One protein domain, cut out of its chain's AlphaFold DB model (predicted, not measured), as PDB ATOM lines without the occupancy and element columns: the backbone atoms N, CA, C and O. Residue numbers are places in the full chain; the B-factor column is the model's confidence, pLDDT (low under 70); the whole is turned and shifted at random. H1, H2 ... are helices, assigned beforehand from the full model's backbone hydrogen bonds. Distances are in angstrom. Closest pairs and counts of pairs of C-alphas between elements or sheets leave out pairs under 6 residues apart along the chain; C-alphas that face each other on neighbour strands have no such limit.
ATOM      1  N   ALA A   4     -29.629 -32.686  16.256       52.69
ATOM      2  CA  ALA A   4     -30.181 -34.034  16.137       52.69
ATOM      3  C   ALA A   4     -29.794 -34.953  17.310       52.69
ATOM      4  O   ALA A   4     -30.600 -35.789  17.712       52.69
ATOM      5  N   GLU A   5     -28.602 -34.778  17.888       61.19
ATOM      6  CA  GLU A   5     -28.101 -35.615  18.988       61.19
ATOM      7  C   GLU A   5     -28.904 -35.395  20.274       61.19
ATOM      8  O   GLU A   5     -29.267 -36.356  20.940       61.19
ATOM      9  N   THR A   6     -29.264 -34.147  20.595       67.19
ATOM     10  CA  THR A   6     -30.030 -33.836  21.816       67.19
ATOM     11  C   THR A   6     -31.422 -34.471  21.801       67.19
ATOM     12  O   THR A   6     -31.841 -35.069  22.786       67.19
ATOM     13  N   ILE A   7     -32.137 -34.393  20.674       64.94
ATOM     14  CA  ILE A   7     -33.484 -34.977  20.555       64.94
ATOM     15  C   ILE A   7     -33.409 -36.507  20.554       64.94
ATOM     16  O   ILE A   7     -34.252 -37.164  21.163       64.94
ATOM     17  N   TRP A   8     -32.400 -37.077  19.890       67.25
ATOM     18  CA  TRP A   8     -32.184 -38.520  19.887       67.25
ATOM     19  C   TRP A   8     -31.887 -39.060  21.289       67.25
ATOM     20  O   TRP A   8     -32.438 -40.092  21.658       67.25
ATOM     21  N   ASN A   9     -31.110 -38.326  22.089       69.25
ATOM     22  CA  ASN A   9     -30.830 -38.679  23.480       69.25
ATOM     23  C   ASN A   9     -32.088 -38.622  24.359       69.25
ATOM     24  O   ASN A   9     -32.345 -39.549  25.111       69.25
ATOM     25  N   VAL A  10     -32.931 -37.595  24.219       67.69
ATOM     26  CA  VAL A  10     -34.221 -37.527  24.938       67.69
ATOM     27  C   VAL A  10     -35.125 -38.709  24.574       67.69
ATOM     28  O   VAL A  10     -35.788 -39.299  25.429       67.69
ATOM     29  N   ILE A  11     -35.159 -39.064  23.289       66.12
ATOM     30  CA  ILE A  11     -35.909 -40.214  22.787       66.12
ATOM     31  C   ILE A  11     -35.366 -41.523  23.373       66.12
ATOM     32  O   ILE A  11     -36.161 -42.362  23.801       66.12
ATOM     33  N   SER A  12     -34.045 -41.702  23.394       66.00
ATOM     34  CA  SER A  12     -33.413 -42.917  23.907       66.00
ATOM     35  C   SER A  12     -33.503 -43.025  25.427       66.00
ATOM     36  O   SER A  12     -33.674 -44.131  25.928       66.00
ATOM     37  N   TRP A  13     -33.490 -41.914  26.167       65.31
ATOM     38  CA  TRP A  13     -33.760 -41.906  27.609       65.31
ATOM     39  C   TRP A  13     -35.162 -42.421  27.936       65.31
ATOM     40  O   TRP A  13     -35.341 -43.138  28.913       65.31
ATOM     41  N   TYR A  14     -36.153 -42.108  27.097       65.31
ATOM     42  CA  TYR A  14     -37.526 -42.561  27.315       65.31
ATOM     43  C   TYR A  14     -37.787 -43.988  26.824       65.31
ATOM     44  O   TYR A  14     -38.374 -44.800  27.532       65.31
ATOM     45  N   TYR A  15     -37.437 -44.287  25.570       60.41
ATOM     46  CA  TYR A  15     -37.782 -45.561  24.925       60.41
ATOM     47  C   TYR A  15     -36.664 -46.608  25.038       60.41
ATOM     48  O   TYR A  15     -36.823 -47.729  24.546       60.41
ATOM     49  N   GLY A  16     -35.527 -46.271  25.647       61.06
ATOM     50  CA  GLY A  16     -34.323 -47.095  25.600       61.06
ATOM     51  C   GLY A  16     -33.842 -47.305  24.160       61.06
ATOM     52  O   GLY A  16     -34.092 -46.501  23.261       61.06
ATOM     53  N   ASN A  17     -33.218 -48.456  23.907       55.47
ATOM     54  CA  ASN A  17     -32.862 -48.905  22.554       55.47
ATOM     55  C   ASN A  17     -34.079 -49.367  21.714       55.47
ATOM     56  O   ASN A  17     -33.897 -49.901  20.617       55.47
ATOM     57  N   SER A  18     -35.319 -49.226  22.204       54.66
ATOM     58  CA  SER A  18     -36.497 -49.756  21.510       54.66
ATOM     59  C   SER A  18     -36.971 -48.826  20.380       54.66
ATOM     60  O   SER A  18     -37.218 -47.634  20.548       54.66
ATOM     61  N   THR A  19     -37.151 -49.391  19.182       55.72
ATOM     62  CA  THR A  19     -37.587 -48.703  17.949       55.72
ATOM     63  C   THR A  19     -39.086 -48.355  17.933       55.72
ATOM     64  O   THR A  19     -39.666 -48.108  16.868       55.72
ATOM     65  N   ALA A  20     -39.739 -48.327  19.100       52.91
ATOM     66  CA  ALA A  20     -41.186 -48.184  19.240       52.91
ATOM     67  C   ALA A  20     -41.714 -46.868  18.645       52.91
ATOM     68  O   ALA A  20     -42.781 -46.869  18.032       52.91
ATOM     69  N   ILE A  21     -40.941 -45.777  18.702       58.78
ATOM     70  CA  ILE A  21     -41.284 -44.511  18.028       58.78
ATOM     71  C   ILE A  21     -41.339 -44.678  16.508       58.78
ATOM     72  O   ILE A  21     -42.264 -44.178  15.872       58.78
ATOM     73  N   GLY A  22     -40.397 -45.409  15.909       58.34
ATOM     74  CA  GLY A  22     -40.394 -45.670  14.467       58.34
ATOM     75  C   GLY A  22     -41.626 -46.466  14.030       58.34
ATOM     76  O   GLY A  22     -42.291 -46.106  13.060       58.34
ATOM     77  N   LEU A  23     -41.991 -47.492  14.801       53.53
ATOM     78  CA  LEU A  23     -43.212 -48.280  14.597       53.53
ATOM     79  C   LEU A  23     -44.481 -47.443  14.788       53.53
ATOM     80  O   LEU A  23     -45.427 -47.561  14.009       53.53
ATOM     81  N   MET A  24     -44.488 -46.554  15.775       58.31
ATOM     82  CA  MET A  24     -45.617 -45.681  16.055       58.31
ATOM     83  C   MET A  24     -45.826 -44.623  14.965       58.31
ATOM     84  O   MET A  24     -46.959 -44.384  14.548       58.31
ATOM     85  N   LEU A  25     -44.742 -44.038  14.456       60.31
ATOM     86  CA  LEU A  25     -44.761 -43.094  13.340       60.31
ATOM     87  C   LEU A  25     -45.241 -43.762  12.046       60.31
ATOM     88  O   LEU A  25     -46.041 -43.169  11.318       60.31
ATOM     89  N   VAL A  26     -44.822 -45.008  11.790       58.47
ATOM     90  CA  VAL A  26     -45.283 -45.831  10.655       58.47
ATOM     91  C   VAL A  26     -46.768 -46.194  10.796       58.47
ATOM     92  O   VAL A  26     -47.535 -46.064   9.843       58.47
ATOM     93  N   LEU A  27     -47.227 -46.571  11.991       56.31
ATOM     94  CA  LEU A  27     -48.641 -46.864  12.249       56.31
ATOM     95  C   LEU A  27     -49.520 -45.605  12.169       56.31
ATOM     96  O   LEU A  27     -50.620 -45.662  11.616       56.31
ATOM     97  N   MET A  28     -49.026 -44.449  12.623       60.91
ATOM     98  CA  MET A  28     -49.695 -43.155  12.445       60.91
ATOM     99  C   MET A  28     -49.790 -42.734  10.980       60.91
ATOM    100  O   MET A  28     -50.814 -42.190  10.565       60.91
ATOM    101  N   THR A  29     -48.763 -43.000  10.171       57.69
ATOM    102  CA  THR A  29     -48.831 -42.750   8.723       57.69
ATOM    103  C   THR A  29     -49.805 -43.699   8.029       57.69
ATOM    104  O   THR A  29     -50.563 -43.259   7.167       57.69
ATOM    105  N   VAL A  30     -49.883 -44.967   8.445       55.59
ATOM    106  CA  VAL A  30     -50.903 -45.917   7.955       55.59
ATOM    107  C   VAL A  30     -52.319 -45.492   8.362       55.59
ATOM    108  O   VAL A  30     -53.249 -45.610   7.562       55.59
ATOM    109  N   TYR A  31     -52.490 -44.935   9.560       58.75
ATOM    110  CA  TYR A  31     -53.756 -44.366  10.018       58.75
ATOM    111  C   TYR A  31     -54.174 -43.126   9.216       58.75
ATOM    112  O   TYR A  31     -55.328 -43.012   8.807       58.75
ATOM    113  N   LEU A  32     -53.230 -42.234   8.900       55.41
ATOM    114  CA  LEU A  32     -53.453 -41.060   8.044       55.41
ATOM    115  C   LEU A  32     -53.932 -41.403   6.628       55.41
ATOM    116  O   LEU A  32     -54.602 -40.587   5.989       55.41
ATOM    117  N   LEU A  33     -53.608 -42.597   6.130       54.50
ATOM    118  CA  LEU A  33     -54.077 -43.080   4.832       54.50
ATOM    119  C   LEU A  33     -55.564 -43.481   4.851       54.50
ATOM    120  O   LEU A  33     -56.192 -43.541   3.787       54.50
ATOM    121  N   GLU A  34     -56.176 -43.690   6.023       59.53
ATOM    122  CA  GLU A  34     -57.626 -43.856   6.143       59.53
ATOM    123  C   GLU A  34     -58.326 -42.495   6.046       59.53
ATOM    124  O   GLU A  34     -58.429 -41.728   6.999       59.53
ATOM    125  N   ARG A  35     -58.834 -42.189   4.847       57.31
ATOM    126  CA  ARG A  35     -59.378 -40.884   4.423       57.31
ATOM    127  C   ARG A  35     -60.655 -40.396   5.145       57.31
ATOM    128  O   ARG A  35     -61.392 -39.589   4.571       57.31
ATOM    129  N   LYS A  36     -60.963 -40.834   6.367       64.44
ATOM    130  CA  LYS A  36     -62.126 -40.321   7.110       64.44
ATOM    131  C   LYS A  36     -61.831 -38.944   7.712       64.44
ATOM    132  O   LYS A  36     -60.764 -38.710   8.270       64.44
ATOM    133  N   LYS A  37     -62.787 -38.014   7.599       64.94
ATOM    134  CA  LYS A  37     -62.638 -36.622   8.077       64.94
ATOM    135  C   LYS A  37     -62.387 -36.530   9.586       64.94
ATOM    136  O   LYS A  37     -61.592 -35.699  10.001       64.94
ATOM    137  N   GLU A  38     -63.033 -37.386  10.372       68.19
ATOM    138  CA  GLU A  38     -62.926 -37.438  11.838       68.19
ATOM    139  C   GLU A  38     -61.499 -37.730  12.334       68.19
ATOM    140  O   GLU A  38     -61.048 -37.135  13.307       68.19
ATOM    141  N   TYR A  39     -60.743 -38.559  11.610       68.50
ATOM    142  CA  TYR A  39     -59.381 -38.951  11.984       68.50
ATOM    143  C   TYR A  39     -58.323 -37.887  11.681       68.50
ATOM    144  O   TYR A  39     -57.253 -37.887  12.283       68.50
ATOM    145  N   ARG A  40     -58.643 -36.909  10.824       66.69
ATOM    146  CA  ARG A  40     -57.729 -35.801  10.515       66.69
ATOM    147  C   ARG A  40     -57.453 -34.913  11.724       66.69
ATOM    148  O   ARG A  40     -56.339 -34.421  11.847       66.69
ATOM    149  N   TYR A  41     -58.444 -34.717  12.597       68.69
ATOM    150  CA  TYR A  41     -58.285 -33.886  13.790       68.69
ATOM    151  C   TYR A  41     -57.320 -34.526  14.785       68.69
ATOM    152  O   TYR A  41     -56.368 -33.874  15.193       68.69
ATOM    153  N   TYR A  42     -57.498 -35.816  15.090       67.94
ATOM    154  CA  TYR A  42     -56.600 -36.545  15.989       67.94
ATOM    155  C   TYR A  42     -55.167 -36.541  15.480       67.94
ATOM    156  O   TYR A  42     -54.248 -36.260  16.250       67.94
ATOM    157  N   THR A  43     -54.959 -36.781  14.184       67.94
ATOM    158  CA  THR A  43     -53.592 -36.788  13.676       67.94
ATOM    159  C   THR A  43     -52.979 -35.402  13.586       67.94
ATOM    160  O   THR A  43     -51.789 -35.258  13.841       67.94
ATOM    161  N   PHE A  44     -53.766 -34.371  13.272       70.38
ATOM    162  CA  PHE A  44     -53.277 -32.997  13.329       70.38
ATOM    163  C   PHE A  44     -52.868 -32.621  14.759       70.38
ATOM    164  O   PHE A  44     -51.759 -32.136  14.959       70.38
ATOM    165  N   SER A  45     -53.698 -32.928  15.761       70.75
ATOM    166  CA  SER A  45     -53.371 -32.713  17.175       70.75
ATOM    167  C   SER A  45     -52.109 -33.466  17.599       70.75
ATOM    168  O   SER A  45     -51.238 -32.886  18.241       70.75
ATOM    169  N   CYS A  46     -51.960 -34.728  17.187       71.31
ATOM    170  CA  CYS A  46     -50.764 -35.519  17.474       71.31
ATOM    171  C   CYS A  46     -49.515 -34.972  16.773       71.31
ATOM    172  O   CYS A  46     -48.452 -34.924  17.380       71.31
ATOM    173  N   ALA A  47     -49.631 -34.530  15.518       72.56
ATOM    174  CA  ALA A  47     -48.526 -33.936  14.773       72.56
ATOM    175  C   ALA A  47     -48.083 -32.599  15.382       72.56
ATOM    176  O   ALA A  47     -46.887 -32.344  15.469       72.56
ATOM    177  N   VAL A  48     -49.026 -31.772  15.845       77.81
ATOM    178  CA  VAL A  48     -48.724 -30.526  16.565       77.81
ATOM    179  C   VAL A  48     -48.039 -30.821  17.899       77.81
ATOM    180  O   VAL A  48     -47.031 -30.192  18.200       77.81
ATOM    181  N   LEU A  49     -48.526 -31.797  18.673       76.38
ATOM    182  CA  LEU A  49     -47.882 -32.213  19.925       76.38
ATOM    183  C   LEU A  49     -46.472 -32.765  19.688       76.38
ATOM    184  O   LEU A  49     -45.541 -32.347  20.367       76.38
ATOM    185  N   MET A  50     -46.287 -33.635  18.691       73.38
ATOM    186  CA  MET A  50     -44.958 -34.126  18.317       73.38
ATOM    187  C   MET A  50     -44.051 -32.996  17.852       73.38
ATOM    188  O   MET A  50     -42.888 -32.969  18.229       73.38
ATOM    189  N   PHE A  51     -44.570 -32.044  17.072       75.50
ATOM    190  CA  PHE A  51     -43.805 -30.865  16.694       75.50
ATOM    191  C   PHE A  51     -43.400 -30.062  17.926       75.50
ATOM    192  O   PHE A  51     -42.253 -29.669  18.004       75.50
ATOM    193  N   LEU A  52     -44.280 -29.844  18.904       80.62
ATOM    194  CA  LEU A  52     -43.923 -29.113  20.120       80.62
ATOM    195  C   LEU A  52     -42.858 -29.862  20.934       80.62
ATOM    196  O   LEU A  52     -41.854 -29.262  21.294       80.62
ATOM    197  N   ILE A  53     -43.022 -31.164  21.167       75.69
ATOM    198  CA  ILE A  53     -42.125 -31.952  22.029       75.69
ATOM    199  C   ILE A  53     -40.774 -32.222  21.350       75.69
ATOM    200  O   ILE A  53     -39.727 -32.128  21.981       75.69
ATOM    201  N   LEU A  54     -40.768 -32.514  20.049       73.56
ATOM    202  CA  LEU A  54     -39.544 -32.782  19.285       73.56
ATOM    203  C   LEU A  54     -38.898 -31.500  18.737       73.56
ATOM    204  O   LEU A  54     -37.968 -31.568  17.936       73.56
ATOM    205  N   ASN A  55     -39.380 -30.322  19.138       80.38
ATOM    206  CA  ASN A  55     -38.791 -29.046  18.757       80.38
ATOM    207  C   ASN A  55     -37.806 -28.568  19.821       80.38
ATOM    208  O   ASN A  55     -38.128 -28.384  20.992       80.38
ATOM    209  N   GLN A  56     -36.583 -28.308  19.376       77.19
ATOM    210  CA  GLN A  56     -35.483 -27.889  20.233       77.19
ATOM    211  C   GLN A  56     -35.700 -26.519  20.891       77.19
ATOM    212  O   GLN A  56     -35.122 -26.246  21.939       77.19
ATOM    213  N   LEU A  57     -36.518 -25.643  20.301       82.81
ATOM    214  CA  LEU A  57     -36.921 -24.393  20.944       82.81
ATOM    215  C   LEU A  57     -37.707 -24.685  22.221       82.81
ATOM    216  O   LEU A  57     -37.437 -24.064  23.243       82.81
ATOM    217  N   THR A  58     -38.624 -25.650  22.172       83.12
ATOM    218  CA  THR A  58     -39.370 -26.103  23.347       83.12
ATOM    219  C   THR A  58     -38.426 -26.668  24.393       83.12
ATOM    220  O   THR A  58     -38.476 -26.222  25.534       83.12
ATOM    221  N   TYR A  59     -37.508 -27.554  23.993       82.12
ATOM    222  CA  TYR A  59     -36.482 -28.090  24.892       82.12
ATOM    223  C   TYR A  59     -35.709 -26.974  25.601       82.12
ATOM    224  O   TYR A  59     -35.685 -26.936  26.823       82.12
ATOM    225  N   ARG A  60     -35.175 -25.992  24.864       83.38
ATOM    226  CA  ARG A  60     -34.417 -24.874  25.460       83.38
ATOM    227  C   ARG A  60     -35.256 -24.004  26.393       83.38
ATOM    228  O   ARG A  60     -34.715 -23.419  27.326       83.38
ATOM    229  N   ILE A  61     -36.550 -23.841  26.113       87.19
ATOM    230  CA  ILE A  61     -37.455 -23.100  27.000       87.19
ATOM    231  C   ILE A  61     -37.625 -23.866  28.312       87.19
ATOM    232  O   ILE A  61     -37.483 -23.263  29.368       87.19
ATOM    233  N   ILE A  62     -37.888 -25.171  28.247       84.69
ATOM    234  CA  ILE A  62     -38.080 -26.014  29.433       84.69
ATOM    235  C   ILE A  62     -36.777 -26.179  30.231       84.69
ATOM    236  O   ILE A  62     -36.788 -26.069  31.452       84.69
ATOM    237  N   GLU A  63     -35.643 -26.336  29.555       82.56
ATOM    238  CA  GLU A  63     -34.310 -26.361  30.166       82.56
ATOM    239  C   GLU A  63     -34.031 -25.068  30.946       82.56
ATOM    240  O   GLU A  63     -33.594 -25.111  32.091       82.56
ATOM    241  N   ARG A  64     -34.387 -23.901  30.391       86.56
ATOM    242  CA  ARG A  64     -34.292 -22.612  31.105       86.56
ATOM    243  C   ARG A  64     -35.244 -22.480  32.293       86.56
ATOM    244  O   ARG A  64     -35.029 -21.603  33.124       86.56
ATOM    245  N   LEU A  65     -36.296 -23.291  32.347       86.75
ATOM    246  CA  LEU A  65     -37.203 -23.377  33.489       86.75
ATOM    247  C   LEU A  65     -36.716 -24.384  34.547       86.75
ATOM    248  O   LEU A  65     -37.368 -24.505  35.576       86.75
ATOM    249  N   GLY A  66     -35.583 -25.060  34.319       80.50
ATOM    250  CA  GLY A  66     -34.985 -26.014  35.257       80.50
ATOM    251  C   GLY A  66     -35.463 -27.460  35.099       80.50
ATOM    252  O   GLY A  66     -35.129 -28.292  35.925       80.50
ATOM    253  N   GLU A  67     -36.221 -27.781  34.047       81.25
ATOM    254  CA  GLU A  67     -36.824 -29.113  33.833       81.25
ATOM    255  C   GLU A  67     -36.217 -29.820  32.600       81.25
ATOM    256  O   GLU A  67     -36.888 -30.554  31.873       81.25
ATOM    257  N   GLY A  68     -34.941 -29.547  32.301       77.31
ATOM    258  CA  GLY A  68     -34.237 -30.146  31.160       77.31
ATOM    259  C   GLY A  68     -34.096 -31.665  31.296       77.31
ATOM    260  O   GLY A  68     -34.418 -32.403  30.363       77.31
ATOM    261  N   ASP A  69     -33.710 -32.126  32.486       69.81
ATOM    262  CA  ASP A  69     -33.440 -33.543  32.767       69.81
ATOM    263  C   ASP A  69     -34.709 -34.395  32.774       69.81
ATOM    264  O   ASP A  69     -34.684 -35.585  32.473       69.81
ATOM    265  N   THR A  70     -35.858 -33.778  33.039       79.12
ATOM    266  CA  THR A  70     -37.171 -34.431  33.073       79.12
ATOM    267  C   THR A  70     -37.958 -34.222  31.777       79.12
ATOM    268  O   THR A  70     -39.101 -34.675  31.668       79.12
ATOM    269  N   TYR A  71     -37.371 -33.585  30.756       80.50
ATOM    270  CA  TYR A  71     -38.055 -33.233  29.506       80.50
ATOM    271  C   TYR A  71     -38.662 -34.446  28.782       80.50
ATOM    272  O   TYR A  71     -39.700 -34.348  28.124       80.50
ATOM    273  N   TYR A  72     -38.068 -35.630  28.944       73.81
ATOM    274  CA  TYR A  72     -38.617 -36.871  28.400       73.81
ATOM    275  C   TYR A  72     -40.042 -37.171  28.911       73.81
ATOM    276  O   TYR A  72     -40.815 -37.811  28.200       73.81
ATOM    277  N   ARG A  73     -40.447 -36.663  30.087       81.06
ATOM    278  CA  ARG A  73     -41.795 -36.853  30.660       81.06
ATOM    279  C   ARG A  73     -42.902 -36.270  29.783       81.06
ATOM    280  O   ARG A  73     -44.025 -36.765  29.816       81.06
ATOM    281  N   PHE A  74     -42.612 -35.286  28.927       78.31
ATOM    282  CA  PHE A  74     -43.597 -34.779  27.963       78.31
ATOM    283  C   PHE A  74     -44.017 -35.841  26.934       78.31
ATOM    284  O   PHE A  74     -45.120 -35.759  26.389       78.31
ATOM    285  N   LEU A  75     -43.202 -36.878  26.711       73.06
ATOM    286  CA  LEU A  75     -43.574 -38.028  25.886       73.06
ATOM    287  C   LEU A  75     -44.668 -38.894  26.547       73.06
ATOM    288  O   LEU A  75     -45.413 -39.543  25.811       73.06
ATOM    289  N   TRP A  76     -44.857 -38.835  27.880       73.94
ATOM    290  CA  TRP A  76     -45.962 -39.519  28.587       73.94
ATOM    291  C   TRP A  76     -47.345 -39.012  28.166       73.94
ATOM    292  O   TRP A  76     -48.333 -39.732  28.296       73.94
ATOM    293  N   ILE A  77     -47.438 -37.790  27.628       75.94
ATOM    294  CA  ILE A  77     -48.703 -37.225  27.130       75.94
ATOM    295  C   ILE A  77     -49.223 -38.032  25.933       75.94
ATOM    296  O   ILE A  77     -50.425 -38.043  25.658       75.94
ATOM    297  N   PHE A  78     -48.338 -38.720  25.206       71.19
ATOM    298  CA  PHE A  78     -48.716 -39.509  24.049       71.19
ATOM    299  C   PHE A  78     -49.201 -40.899  24.493       71.19
ATOM    300  O   PHE A  78     -48.414 -41.677  25.031       71.19
ATOM    301  N   PRO A  79     -50.474 -41.274  24.254       71.19
ATOM    302  CA  PRO A  79     -51.009 -42.562  24.689       71.19
ATOM    303  C   PRO A  79     -50.563 -43.681  23.734       71.19
ATOM    304  O   PRO A  79     -51.362 -44.257  22.988       71.19
ATOM    305  N   VAL A  80     -49.261 -43.967  23.730       70.88
ATOM    306  CA  VAL A  80     -48.589 -44.788  22.716       70.88
ATOM    307  C   VAL A  80     -49.187 -46.174  22.617       70.88
ATOM    308  O   VAL A  80     -49.560 -46.626  21.531       70.88
ATOM    309  N   SER A  81     -49.374 -46.794  23.773       72.88
ATOM    310  CA  SER A  81     -49.944 -48.127  23.917       72.88
ATOM    311  C   SER A  81     -51.371 -48.206  23.365       72.88
ATOM    312  O   SER A  81     -51.712 -49.173  22.686       72.88
ATOM    313  N   LEU A  82     -52.197 -47.174  23.581       73.06
ATOM    314  CA  LEU A  82     -53.584 -47.152  23.098       73.06
ATOM    315  C   LEU A  82     -53.652 -46.997  21.576       73.06
ATOM    316  O   LEU A  82     -54.434 -47.683  20.916       73.06
ATOM    317  N   ILE A  83     -52.815 -46.129  21.005       72.00
ATOM    318  CA  ILE A  83     -52.757 -45.909  19.553       72.00
ATOM    319  C   ILE A  83     -52.202 -47.152  18.848       72.00
ATOM    320  O   ILE A  83     -52.736 -47.555  17.813       72.00
ATOM    321  N   ALA A  84     -51.181 -47.796  19.419       72.81
ATOM    322  CA  ALA A  84     -50.633 -49.046  18.906       72.81
ATOM    323  C   ALA A  84     -51.673 -50.180  18.938       72.81
ATOM    324  O   ALA A  84     -51.877 -50.847  17.921       72.81
ATOM    325  N   ALA A  85     -52.388 -50.350  20.057       76.50
ATOM    326  CA  ALA A  85     -53.456 -51.343  20.183       76.50
ATOM    327  C   ALA A  85     -54.582 -51.110  19.162       76.50
ATOM    328  O   ALA A  85     -55.022 -52.040  18.482       76.50
ATOM    329  N   TRP A  86     -55.011 -49.855  18.996       76.06
ATOM    330  CA  TRP A  86     -56.019 -49.475  18.007       76.06
ATOM    331  C   TRP A  86     -55.553 -49.733  16.564       76.06
ATOM    332  O   TRP A  86     -56.299 -50.296  15.759       76.06
ATOM    333  N   GLY A  87     -54.306 -49.375  16.234       74.31
ATOM    334  CA  GLY A  87     -53.713 -49.615  14.917       74.31
ATOM    335  C   GLY A  87     -53.603 -51.106  14.590       74.31
ATOM    336  O   GLY A  87     -53.961 -51.524  13.486       74.31
ATOM    337  N   GLY A  88     -53.194 -51.920  15.568       77.50
ATOM    338  CA  GLY A  88     -53.171 -53.379  15.458       77.50
ATOM    339  C   GLY A  88     -54.559 -53.966  15.190       77.50
ATOM    340  O   GLY A  88     -54.720 -54.777  14.277       77.50
ATOM    341  N   LEU A  89     -55.589 -53.501  15.907       82.69
ATOM    342  CA  LEU A  89     -56.974 -53.931  15.684       82.69
ATOM    343  C   LEU A  89     -57.449 -53.615  14.256       82.69
ATOM    344  O   LEU A  89     -58.000 -54.482  13.578       82.69
ATOM    345  N   ARG A  90     -57.185 -52.401  13.761       77.81
ATOM    346  CA  ARG A  90     -57.542 -51.987  12.391       77.81
ATOM    347  C   ARG A  90     -56.826 -52.790  11.316       77.81
ATOM    348  O   ARG A  90     -57.414 -53.091  10.275       77.81
ATOM    349  N   LEU A  91     -55.567 -53.141  11.555       77.88
ATOM    350  CA  LEU A  91     -54.804 -53.993  10.654       77.88
ATOM    351  C   LEU A  91     -55.445 -55.386  10.554       77.88
ATOM    352  O   LEU A  91     -55.660 -55.880   9.446       77.88
ATOM    353  N   ILE A  92     -55.846 -55.965  11.692       84.00
ATOM    354  CA  ILE A  92     -56.573 -57.242  11.754       84.00
ATOM    355  C   ILE A  92     -57.938 -57.147  11.048       84.00
ATOM    356  O   ILE A  92     -58.335 -58.084  10.350       84.00
ATOM    357  N   GLU A  93     -58.673 -56.041  11.204       82.75
ATOM    358  CA  GLU A  93     -59.987 -55.838  10.569       82.75
ATOM    359  C   GLU A  93     -59.921 -55.854   9.034       82.75
ATOM    360  O   GLU A  93     -60.853 -56.337   8.387       82.75
ATOM    361  N   LYS A  94     -58.823 -55.369   8.439       82.06
ATOM    362  CA  LYS A  94     -58.633 -55.349   6.977       82.06
ATOM    363  C   LYS A  94     -58.292 -56.713   6.376       82.06
ATOM    364  O   LYS A  94     -58.454 -56.898   5.169       82.06
ATOM    365  N   MET A  95     -57.819 -57.654   7.187       86.00
ATOM    366  CA  MET A  95     -57.442 -58.993   6.736       86.00
ATOM    367  C   MET A  95     -58.678 -59.863   6.510       86.00
ATOM    368  O   MET A  95     -59.606 -59.891   7.326       86.00
TER     369      MET A  95
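This is residues 4 to 95 of the 418 residues of an uncharacterized protein of Roseburia inulinivorans DSM 16841 (UniProt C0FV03). Look for a loose, elongated frame of helices with few contacts between them: H3 makes one long side, H5 and then H6 follow each other along the other, and H4 lies at one end. H2 folds back against the first part of H3 as a helical hairpin and also packs on H6, while H1 crosses H5; the turn of the hairpin, residues 33 to 38, sticks out. You have 92 printed residues with six named helices, H1 to H6 in order, and no named strand; the class is all helix. The whole is only just loose, close to compact, with a radius of gyration of the C-alphas of 14.8 A, and it spans 48 by 28 by 20 A.

Begin with H1, residues 4 to 15, whose residues 10 to 14 alone touch H5, residues 71 to 77, at a steep tilt of 55 degrees, the same way; the closest C-alphas are those of Val 10 and Tyr 72, 5.6 A apart. H2, residues 20 to 32, touches H6, residues 80 to 94, at a steep tilt of 49 degrees, the same way, closest at the C-alphas of Leu 27 and Gly 87, 6.4 A. With residues 28 to 32 alone H2 touches residues 39 to 43 of H3, residues 37 to 53, in a hairpin at a shallow tilt of 32 degrees, opposite ways; the C-alphas of Leu 32 and Thr 43 are closest, at 7.1 A. H4, residues 56 to 64, and H5 only just touch, with 3 pairs of C-alphas within 8 A, the closest being those of Tyr 59 and Tyr 71 at 7.1 A. H3 and H5 are close but not clearly touching, and among the pairs that are apart are H3 and H6. Helix packing is mostly crossed. Every O i to N i+4 pair is within hydrogen-bond range in H1, H2, H4 and H6; in H3 it is 11 of 13, and in H5 0 of 3, with 4 of 4 O i to N i+3 pairs.

Find C-alpha 4 at (-30.181, -34.034, 16.137); from there H1 runs 16.4 A to Tyr 15. H2 covers 18.1 A from Ala 20 to Leu 32. H3, the longest helix, starts at C-alpha 37, (-62.638, -36.622, 8.077), and runs 25.2 A to Ile 53. H4 runs 12.1 A from Gln 56, and H5 11.6 A from Tyr 71. H6 runs 21.5 A from Val 80 to C-alpha 94 at (-58.633, -55.349, 6.977).

The C-alphas farthest apart are those of Arg 64 and Met 95, 49.5 A. The printed part has no cut and no long link. Mean pLDDT of the printed part is 70.6, and residues 4 to 43 and 69 are under 70.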